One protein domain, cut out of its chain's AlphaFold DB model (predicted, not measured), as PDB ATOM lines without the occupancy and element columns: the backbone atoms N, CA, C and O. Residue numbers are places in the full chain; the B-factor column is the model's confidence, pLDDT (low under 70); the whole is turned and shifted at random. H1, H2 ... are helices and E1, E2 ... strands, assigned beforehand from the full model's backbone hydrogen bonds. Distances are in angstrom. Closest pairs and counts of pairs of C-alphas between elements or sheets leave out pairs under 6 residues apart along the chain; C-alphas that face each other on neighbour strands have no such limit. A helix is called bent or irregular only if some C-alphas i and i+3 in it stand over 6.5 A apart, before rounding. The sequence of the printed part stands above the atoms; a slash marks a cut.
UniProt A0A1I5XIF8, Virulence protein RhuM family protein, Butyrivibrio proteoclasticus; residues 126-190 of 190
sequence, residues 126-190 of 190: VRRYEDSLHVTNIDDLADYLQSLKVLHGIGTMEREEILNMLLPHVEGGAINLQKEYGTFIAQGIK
ATOM      1  N   VAL A 126      11.085 -29.487   2.023       77.25
ATOM      2  CA  VAL A 126      11.947 -28.532   1.306       77.25
ATOM      3  C   VAL A 126      12.024 -28.960  -0.149       77.25
ATOM      4  O   VAL A 126      12.622 -29.991  -0.452       77.25
ATOM      5  N   ARG A 127      11.468 -28.159  -1.055       73.62
ATOM      6  CA  ARG A 127      11.632 -28.355  -2.497       73.62
ATOM      7  C   ARG A 127      12.739 -27.457  -3.001       73.62
ATOM      8  O   ARG A 127      12.583 -26.239  -3.045       73.62
ATOM      9  N   ARG A 128      13.868 -28.052  -3.366       70.44
ATOM     10  CA  ARG A 128      14.948 -27.346  -4.060       70.44
ATOM     11  C   ARG A 128      14.608 -27.316  -5.543       70.44
ATOM     12  O   ARG A 128      14.168 -28.329  -6.081       70.44
ATOM     13  N   TYR A 129      14.759 -26.165  -6.188       67.06
ATOM     14  CA  TYR A 129      14.606 -26.117  -7.637       67.06
ATOM     15  C   TYR A 129      15.801 -26.849  -8.260       67.06
ATOM     16  O   TYR A 129      16.944 -26.494  -7.981       67.06
ATOM     17  N   GLU A 130      15.554 -27.870  -9.087       57.34
ATOM     18  CA  GLU A 130      16.594 -28.603  -9.833       57.34
ATOM     19  C   GLU A 130      17.122 -27.790 -11.024       57.34
ATOM     20  O   GLU A 130      17.207 -28.259 -12.154       57.34
ATOM     21  N   ASP A 131      17.451 -26.529 -10.785       57.78
ATOM     22  CA  ASP A 131      18.129 -25.704 -11.766       57.78
ATOM     23  C   ASP A 131      19.585 -25.579 -11.315       57.78
ATOM     24  O   ASP A 131      19.944 -24.747 -10.476       57.78
ATOM     25  N   SER A 132      20.411 -26.505 -11.799       63.41
ATOM     26  CA  SER A 132      21.856 -26.481 -11.608       63.41
ATOM     27  C   SER A 132      22.507 -25.756 -12.777       63.41
ATOM     28  O   SER A 132      22.277 -26.111 -13.935       63.41
ATOM     29  N   LEU A 133      23.377 -24.790 -12.491       72.06
ATOM     30  CA  LEU A 133      24.256 -24.257 -13.523       72.06
ATOM     31  C   LEU A 133      25.334 -25.312 -13.805       72.06
ATOM     32  O   LEU A 133      26.204 -25.552 -12.968       72.06
ATOM     33  N   HIS A 134      25.232 -25.962 -14.965       78.62
ATOM     34  CA  HIS A 134      26.204 -26.945 -15.435       78.62
ATOM     35  C   HIS A 134      27.394 -26.224 -16.066       78.62
ATOM     36  O   HIS A 134      27.317 -25.724 -17.189       78.62
ATOM     37  N   VAL A 135      28.488 -26.130 -15.320       82.44
ATOM     38  CA  VAL A 135      29.692 -25.413 -15.738       82.44
ATOM     39  C   VAL A 135      30.682 -26.407 -16.321       82.44
ATOM     40  O   VAL A 135      31.325 -27.146 -15.584       82.44
ATOM     41  N   THR A 136      30.818 -26.410 -17.643       86.25
ATOM     42  CA  THR A 136      31.781 -27.255 -18.372       86.25
ATOM     43  C   THR A 136      33.139 -26.584 -18.571       86.25
ATOM     44  O   THR A 136      34.123 -27.271 -18.828       86.25
ATOM     45  N   ASN A 137      33.209 -25.254 -18.443       89.25
ATOM     46  CA  ASN A 137      34.455 -24.494 -18.498       89.25
ATOM     47  C   ASN A 137      34.730 -23.827 -17.145       89.25
ATOM     48  O   ASN A 137      34.098 -22.837 -16.773       89.25
ATOM     49  N   ILE A 138      35.664 -24.409 -16.398       86.50
ATOM     50  CA  ILE A 138      36.013 -23.974 -15.042       86.50
ATOM     51  C   ILE A 138      36.853 -22.697 -15.082       86.50
ATOM     52  O   ILE A 138      36.713 -21.859 -14.196       86.50
ATOM     53  N   ASP A 139      37.685 -22.528 -16.111       87.38
ATOM     54  CA  ASP A 139      38.499 -21.327 -16.285       87.38
ATOM     55  C   ASP A 139      37.614 -20.089 -16.477       87.38
ATOM     56  O   ASP A 139      37.819 -19.088 -15.793       87.38
ATOM     57  N   ASP A 140      36.564 -20.195 -17.300       86.75
ATOM     58  CA  ASP A 140      35.590 -19.109 -17.492       86.75
ATOM     59  C   ASP A 140      34.847 -18.776 -16.188       86.75
ATOM     60  O   ASP A 140      34.582 -17.608 -15.894       86.75
ATOM     61  N   LEU A 141      34.516 -19.791 -15.379       86.56
ATOM     62  CA  LEU A 141      33.890 -19.584 -14.072       86.56
ATOM     63  C   LEU A 141      34.852 -18.904 -13.091       86.56
ATOM     64  O   LEU A 141      34.433 -18.001 -12.369       86.56
ATOM     65  N   ALA A 142      36.122 -19.306 -13.061       86.06
ATOM     66  CA  ALA A 142      37.127 -18.694 -12.197       86.06
ATOM     67  C   ALA A 142      37.367 -17.225 -12.569       86.06
ATOM     68  O   ALA A 142      37.368 -16.364 -11.686       86.06
ATOM     69  N   ASP A 143      37.477 -16.925 -13.865       84.81
ATOM     70  CA  ASP A 143      37.627 -15.560 -14.377       84.81
ATOM     71  C   ASP A 143      36.387 -14.710 -14.065       84.81
ATOM     72  O   ASP A 143      36.495 -13.566 -13.610       84.81
ATOM     73  N   TYR A 144      35.190 -15.283 -14.238       84.25
ATOM     74  CA  TYR A 144      33.939 -14.632 -13.863       84.25
ATOM     75  C   TYR A 144      33.898 -14.308 -12.365       84.25
ATOM     76  O   TYR A 144      33.634 -13.161 -12.005       84.25
ATOM     77  N   LEU A 145      34.206 -15.271 -11.493       81.00
ATOM     78  CA  LEU A 145      34.220 -15.073 -10.040       81.00
ATOM     79  C   LEU A 145      35.257 -14.027  -9.612       81.00
ATOM     80  O   LEU A 145      34.942 -13.159  -8.796       81.00
ATOM     81  N   GLN A 146      36.449 -14.037 -10.214       80.50
ATOM     82  CA  GLN A 146      37.479 -13.023  -9.974       80.50
ATOM     83  C   GLN A 146      37.023 -11.620 -10.420       80.50
ATOM     84  O   GLN A 146      37.372 -10.608  -9.805       80.50
ATOM     85  N   SER A 147      36.205 -11.532 -11.474       81.56
ATOM     86  CA  SER A 147      35.663 -10.256 -11.959       81.56
ATOM     87  C   SER A 147      34.654  -9.610 -10.994       81.56
ATOM     88  O   SER A 147      34.443  -8.393 -11.050       81.56
ATOM     89  N   LEU A 148      34.077 -10.379 -10.056       76.94
ATOM     90  CA  LEU A 148      33.104  -9.918  -9.056       76.94
ATOM     91  C   LEU A 148      33.773  -9.172  -7.887       76.94
ATOM     92  O   LEU A 148      33.551  -9.478  -6.716       76.94
ATOM     93  N   LYS A 149      34.536  -8.117  -8.195       61.28
ATOM     94  CA  LYS A 149      35.307  -7.296  -7.233       61.28
ATOM     95  C   LYS A 149      34.480  -6.669  -6.100       61.28
ATOM     96  O   LYS A 149      35.040  -6.150  -5.140       61.28
ATOM     97  N   VAL A 150      33.153  -6.680  -6.218       54.12
ATOM     98  CA  VAL A 150      32.213  -6.106  -5.243       54.12
ATOM     99  C   VAL A 150      31.799  -7.123  -4.166       54.12
ATOM    100  O   VAL A 150      31.353  -6.718  -3.092       54.12
ATOM    101  N   LEU A 151      31.968  -8.432  -4.397       52.25
ATOM    102  CA  LEU A 151      31.695  -9.444  -3.373       52.25
ATOM    103  C   LEU A 151      32.858  -9.510  -2.371       52.25
ATOM    104  O   LEU A 151      33.953  -9.965  -2.704       52.25
ATOM    105  N   HIS A 152      32.607  -9.091  -1.126       51.53
ATOM    106  CA  HIS A 152      33.537  -9.295  -0.013       51.53
ATOM    107  C   HIS A 152      33.890 -10.788   0.117       51.53
ATOM    108  O   HIS A 152      32.997 -11.619   0.259       51.53
ATOM    109  N   GLY A 153      35.184 -11.118   0.080       60.62
ATOM    110  CA  GLY A 153      35.689 -12.493   0.094       60.62
ATOM    111  C   GLY A 153      36.219 -12.904  -1.277       60.62
ATOM    112  O   GLY A 153      37.416 -12.805  -1.513       60.62
ATOM    113  N   ILE A 154      35.331 -13.308  -2.188       59.44
ATOM    114  CA  ILE A 154      35.700 -13.882  -3.499       59.44
ATOM    115  C   ILE A 154      36.415 -12.863  -4.398       59.44
ATOM    116  O   ILE A 154      37.405 -13.195  -5.037       59.44
ATOM    117  N   GLY A 155      35.969 -11.601  -4.409       59.84
ATOM    118  CA  GLY A 155      36.543 -10.566  -5.281       59.84
ATOM    119  C   GLY A 155      37.972 -10.136  -4.921       59.84
ATOM    120  O   GLY A 155      38.590  -9.393  -5.680       59.84
ATOM    121  N   THR A 156      38.486 -10.570  -3.764       69.56
ATOM    122  CA  THR A 156      39.869 -10.333  -3.315       69.56
ATOM    123  C   THR A 156      40.772 -11.554  -3.473       69.56
ATOM    124  O   THR A 156      41.947 -11.465  -3.132       69.56
ATOM    125  N   MET A 157      40.231 -12.683  -3.935       78.06
ATOM    126  CA  MET A 157      40.987 -13.919  -4.113       78.06
ATOM    127  C   MET A 157      41.740 -13.915  -5.435       78.06
ATOM    128  O   MET A 157      41.245 -13.423  -6.456       78.06
ATOM    129  N   GLU A 158      42.926 -14.511  -5.419       85.44
ATOM    130  CA  GLU A 158      43.675 -14.732  -6.649       85.44
ATOM    131  C   GLU A 158      43.023 -15.844  -7.474       85.44
ATOM    132  O   GLU A 158      42.443 -16.796  -6.946       85.44
ATOM    133  N   ARG A 159      43.136 -15.746  -8.803       86.25
ATOM    134  CA  ARG A 159      42.537 -16.706  -9.746       86.25
ATOM    135  C   ARG A 159      42.884 -18.159  -9.406       86.25
ATOM    136  O   ARG A 159      42.038 -19.044  -9.487       86.25
ATOM    137  N   GLU A 160      44.133 -18.397  -9.024       87.81
ATOM    138  CA  GLU A 160      44.643 -19.725  -8.678       87.81
ATOM    139  C   GLU A 160      43.994 -20.281  -7.403       87.81
ATOM    140  O   GLU A 160      43.696 -21.471  -7.327       87.81
ATOM    141  N   GLU A 161      43.683 -19.424  -6.429       85.00
ATOM    142  CA  GLU A 161      42.951 -19.820  -5.222       85.00
ATOM    143  C   GLU A 161      41.514 -20.227  -5.558       85.00
ATOM    144  O   GLU A 161      41.037 -21.248  -5.066       85.00
ATOM    145  N   ILE A 162      40.848 -19.477  -6.444       84.94
ATOM    146  CA  ILE A 162      39.495 -19.800  -6.917       84.94
ATOM    147  C   ILE A 162      39.496 -21.149  -7.647       84.94
ATOM    148  O   ILE A 162      38.658 -22.005  -7.367       84.94
ATOM    149  N   LEU A 163      40.463 -21.390  -8.536       86.81
ATOM    150  CA  LEU A 163      40.591 -22.672  -9.234       86.81
ATOM    151  C   LEU A 163      40.833 -23.839  -8.276       86.81
ATOM    152  O   LEU A 163      40.169 -24.869  -8.391       86.81
ATOM    153  N   ASN A 164      41.723 -23.670  -7.298       89.38
ATOM    154  CA  ASN A 164      41.992 -24.693  -6.287       89.38
ATOM    155  C   ASN A 164      40.752 -25.026  -5.442       89.38
ATOM    156  O   ASN A 164      40.623 -26.156  -4.972       89.38
ATOM    157  N   MET A 165      39.823 -24.078  -5.280       84.56
ATOM    158  CA  MET A 165      38.529 -24.327  -4.640       84.56
ATOM    159  C   MET A 165      37.524 -25.029  -5.556       84.56
ATOM    160  O   MET A 165      36.734 -25.829  -5.070       84.56
ATOM    161  N   LEU A 166      37.531 -24.744  -6.859       85.44
ATOM    162  CA  LEU A 166      36.558 -25.286  -7.813       85.44
ATOM    163  C   LEU A 166      36.899 -26.708  -8.283       85.44
ATOM    164  O   LEU A 166      36.002 -27.542  -8.408       85.44
ATOM    165  N   LEU A 167      38.182 -27.001  -8.523       88.19
ATOM    166  CA  LEU A 167      38.649 -28.280  -9.078       88.19
ATOM    167  C   LEU A 167      38.185 -29.529  -8.298       88.19
ATOM    168  O   LEU A 167      37.806 -30.506  -8.945       88.19
ATOM    169  N   PRO A 168      38.143 -29.535  -6.950       90.00
ATOM    170  CA  PRO A 168      37.636 -30.676  -6.187       90.00
ATOM    171  C   PRO A 168      36.148 -30.992  -6.407       90.00
ATOM    172  O   PRO A 168      35.708 -32.081  -6.051       90.00
ATOM    173  N   HIS A 169      35.370 -30.060  -6.966       83.38
ATOM    174  CA  HIS A 169      33.927 -30.201  -7.192       83.38
ATOM    175  C   HIS A 169      33.568 -30.574  -8.638       83.38
ATOM    176  O   HIS A 169      32.394 -30.539  -9.016       83.38
ATOM    177  N   VAL A 170      34.566 -30.905  -9.458       85.69
ATOM    178  CA  VAL A 170      34.379 -31.303 -10.856       85.69
ATOM    179  C   VAL A 170      34.052 -32.787 -10.925       85.69
ATOM    180  O   VAL A 170      34.885 -33.636 -10.612       85.69
ATOM    181  N   GLU A 171      32.866 -33.108 -11.423       83.81
ATOM    182  CA  GLU A 171      32.418 -34.478 -11.652       83.81
ATOM    183  C   GLU A 171      32.012 -34.639 -13.119       83.81
ATOM    184  O   GLU A 171      31.249 -33.849 -13.668       83.81
ATOM    185  N   GLY A 172      32.558 -35.650 -13.803       83.31
ATOM    186  CA  GLY A 172      32.238 -35.892 -15.217       83.31
ATOM    187  C   GLY A 172      32.649 -34.762 -16.174       83.31
ATOM    188  O   GLY A 172      32.077 -34.649 -17.253       83.31
ATOM    189  N   GLY A 173      33.628 -33.932 -15.792       82.75
ATOM    190  CA  GLY A 173      34.117 -32.809 -16.603       82.75
ATOM    191  C   GLY A 173      33.343 -31.502 -16.423       82.75
ATOM    192  O   GLY A 173      33.561 -30.567 -17.188       82.75
ATOM    193  N   ALA A 174      32.460 -31.421 -15.428       84.75
ATOM    194  CA  ALA A 174      31.717 -30.208 -15.125       84.75
ATOM    195  C   ALA A 174      31.518 -30.009 -13.619       84.75
ATOM    196  O   ALA A 174      31.584 -30.957 -12.838       84.75
ATOM    197  N   ILE A 175      31.228 -28.774 -13.220       83.88
ATOM    198  CA  ILE A 175      30.735 -28.450 -11.878       83.88
ATOM    199  C   ILE A 175      29.235 -28.209 -11.982       83.88
ATOM    200  O   ILE A 175      28.785 -27.361 -12.753       83.88
ATOM    201  N   ASN A 176      28.454 -28.930 -11.183       78.56
ATOM    202  CA  ASN A 176      27.025 -28.672 -11.042       78.56
ATOM    203  C   ASN A 176      26.806 -27.726  -9.864       78.56
ATOM    204  O   ASN A 176      26.718 -28.153  -8.712       78.56
ATOM    205  N   LEU A 177      26.711 -26.429 -10.148       70.50
ATOM    206  CA  LEU A 177      26.392 -25.442  -9.121       70.50
ATOM    207  C   LEU A 177      24.886 -25.473  -8.862       70.50
ATOM    208  O   LEU A 177      24.094 -24.989  -9.674       70.50
ATOM    209  N   GLN A 178      24.480 -26.053  -7.733       65.56
ATOM    210  CA  GLN A 178      23.089 -25.981  -7.294       65.56
ATOM    211  C   GLN A 178      22.745 -24.539  -6.920       65.56
ATOM    212  O   GLN A 178      23.416 -23.924  -6.090       65.56
ATOM    213  N   LYS A 179      21.682 -23.992  -7.512       62.75
ATOM    214  CA  LYS A 179      21.144 -22.704  -7.074       62.75
ATOM    215  C   LYS A 179      20.594 -22.843  -5.652       62.75
ATOM    216  O   LYS A 179      19.835 -23.765  -5.364       62.75
ATOM    217  N   GLU A 180      20.897 -21.887  -4.775       55.81
ATOM    218  CA  GLU A 180      20.315 -21.812  -3.423       55.81
ATOM    219  C   GLU A 180      18.865 -21.283  -3.423       55.81
ATOM    220  O   GLU A 180      18.446 -20.564  -2.517       55.81
ATOM    221  N   TYR A 181      18.077 -21.622  -4.444       58.62
ATOM    222  CA  TYR A 181      16.666 -21.263  -4.518       58.62
ATOM    223  C   TYR A 181      15.800 -22.515  -4.379       58.62
ATOM    224  O   TYR A 181      16.083 -23.585  -4.916       58.62
ATOM    225  N   GLY A 182      14.708 -22.370  -3.644       65.25
ATOM    226  CA  GLY A 182      13.822 -23.454  -3.258       65.25
ATOM    227  C   GLY A 182      12.636 -22.899  -2.492       65.25
ATOM    228  O   GLY A 182      12.487 -21.687  -2.325       65.25
ATOM    229  N   THR A 183      11.754 -23.770  -2.036       69.56
ATOM    230  CA  THR A 183      10.542 -23.381  -1.316       69.56
ATOM    231  C   THR A 183      10.241 -24.402  -0.234       69.56
ATOM    232  O   THR A 183      10.426 -25.602  -0.429       69.56
ATOM    233  N   PHE A 184       9.780 -23.916   0.914       77.31
ATOM    234  CA  PHE A 184       9.229 -24.764   1.960       77.31
ATOM    235  C   PHE A 184       7.738 -24.981   1.718       77.31
ATOM    236  O   PHE A 184       7.013 -24.029   1.430       77.31
ATOM    237  N   ILE A 185       7.274 -26.215   1.872       78.44
ATOM    238  CA  ILE A 185       5.849 -26.542   1.932       78.44
ATOM    239  C   ILE A 185       5.575 -26.993   3.356       78.44
ATOM    240  O   ILE A 185       5.997 -28.075   3.749       78.44
ATOM    241  N   ALA A 186       4.910 -26.144   4.131       68.81
ATOM    242  CA  ALA A 186       4.557 -26.426   5.513       68.81
ATOM    243  C   ALA A 186       3.059 -26.743   5.621       68.81
ATOM    244  O   ALA A 186       2.230 -26.025   5.057       68.81
ATOM    245  N   GLN A 187       2.709 -27.832   6.305       66.38
ATOM    246  CA  GLN A 187       1.342 -28.342   6.420       66.38
ATOM    247  C   GLN A 187       1.031 -28.767   7.859       66.38
ATOM    248  O   GLN A 187       1.916 -29.158   8.617       66.38
ATOM    249  N   GLY A 188      -0.255 -28.704   8.216       61.12
ATOM    250  CA  GLY A 188      -0.763 -29.128   9.522       61.12
ATOM    251  C   GLY A 188      -0.273 -28.239  10.664       61.12
ATOM    252  O   GLY A 188       0.729 -28.548  11.295       61.12
ATOM    253  N   ILE A 189      -0.981 -27.140  10.932       66.75
ATOM    254  CA  ILE A 189      -0.715 -26.278  12.097       66.75
ATOM    255  C   ILE A 189      -0.898 -27.108  13.377       66.75
ATOM    256  O   ILE A 189      -1.880 -27.850  13.479       66.75
ATOM    257  N   LYS A 190       0.058 -27.006  14.304       65.94
ATOM    258  CA  LYS A 190       0.014 -27.671  15.614       65.94
ATOM    259  C   LYS A 190      -0.915 -26.974  16.605       65.94
ATOM    260  O   LYS A 190      -1.089 -25.740  16.503       65.94
TER     261      LYS A 190
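Overview. This is residues 126 to 190 of the 190 residues of the protein "Virulence protein RhuM family protein" of Butyrivibrio proteoclasticus (UniProt A0A1I5XIF8). Picture a long, narrow arm of two strands with a small helical head: H1 and H2 pack on each other at one end, and the arm holds two successive two-stranded sheets, E2 with E3 near the head and E1 with E4 farther away. E4 runs on past its pairing with E1 to make the far tip. The printed part has 65 residues, in the order E1, E2, H1, H2, E3, E4; the class is mixed, and both sheets, E2 - E3 and E1 - E4, are antiparallel. The whole is only just loose, close to extended, with a radius of gyration of the C-alphas of 15.9 A, and flat, spanning 51 by 31 by 15 A.

Along the chain. Find C-alpha 132 at (21.856, -26.481, -11.608), where E2 begins its run to residue 135; E3 is residues 175 to 178. Farther along the arm, E1 is residues 126 to 128, and E4 runs 21.3 A from residue 182 to C-alpha 189 at (-0.715, -26.278, 12.097). In the head, H1, residues 138 to 147, spans 14.1 A, and H2, residues 159 to 169, spans 16.2 A. H2 is only just irregular: C-alphas 165 and 168 are 6.6 A apart.

Arrangement. Between E2 and E3, look for N 133 and O 177, 2.9 A apart, within hydrogen-bond range. Between E1 and E4, N 127 and O 183 are within range at 2.8 A. H1 and H2 touch, closest at the C-alphas of Ala 142 and Ile 162, 5.9 A, with a steep tilt of 46 degrees, opposite ways. Every O i to N i+4 pair is within range in H1, 5 of 7 in H2. E4 is apart from both helices.

Size, cuts and confidence. The farthest C-alphas, Glu 160 and Lys 190, are 51.4 A apart. The printed part has no cut; the link H1 to H2 is long, 11 residues. Mean pLDDT of the printed part is 75.3, with residues 129 to 132, 149 to 156, 178 to 183 and 186 to 190 under 70.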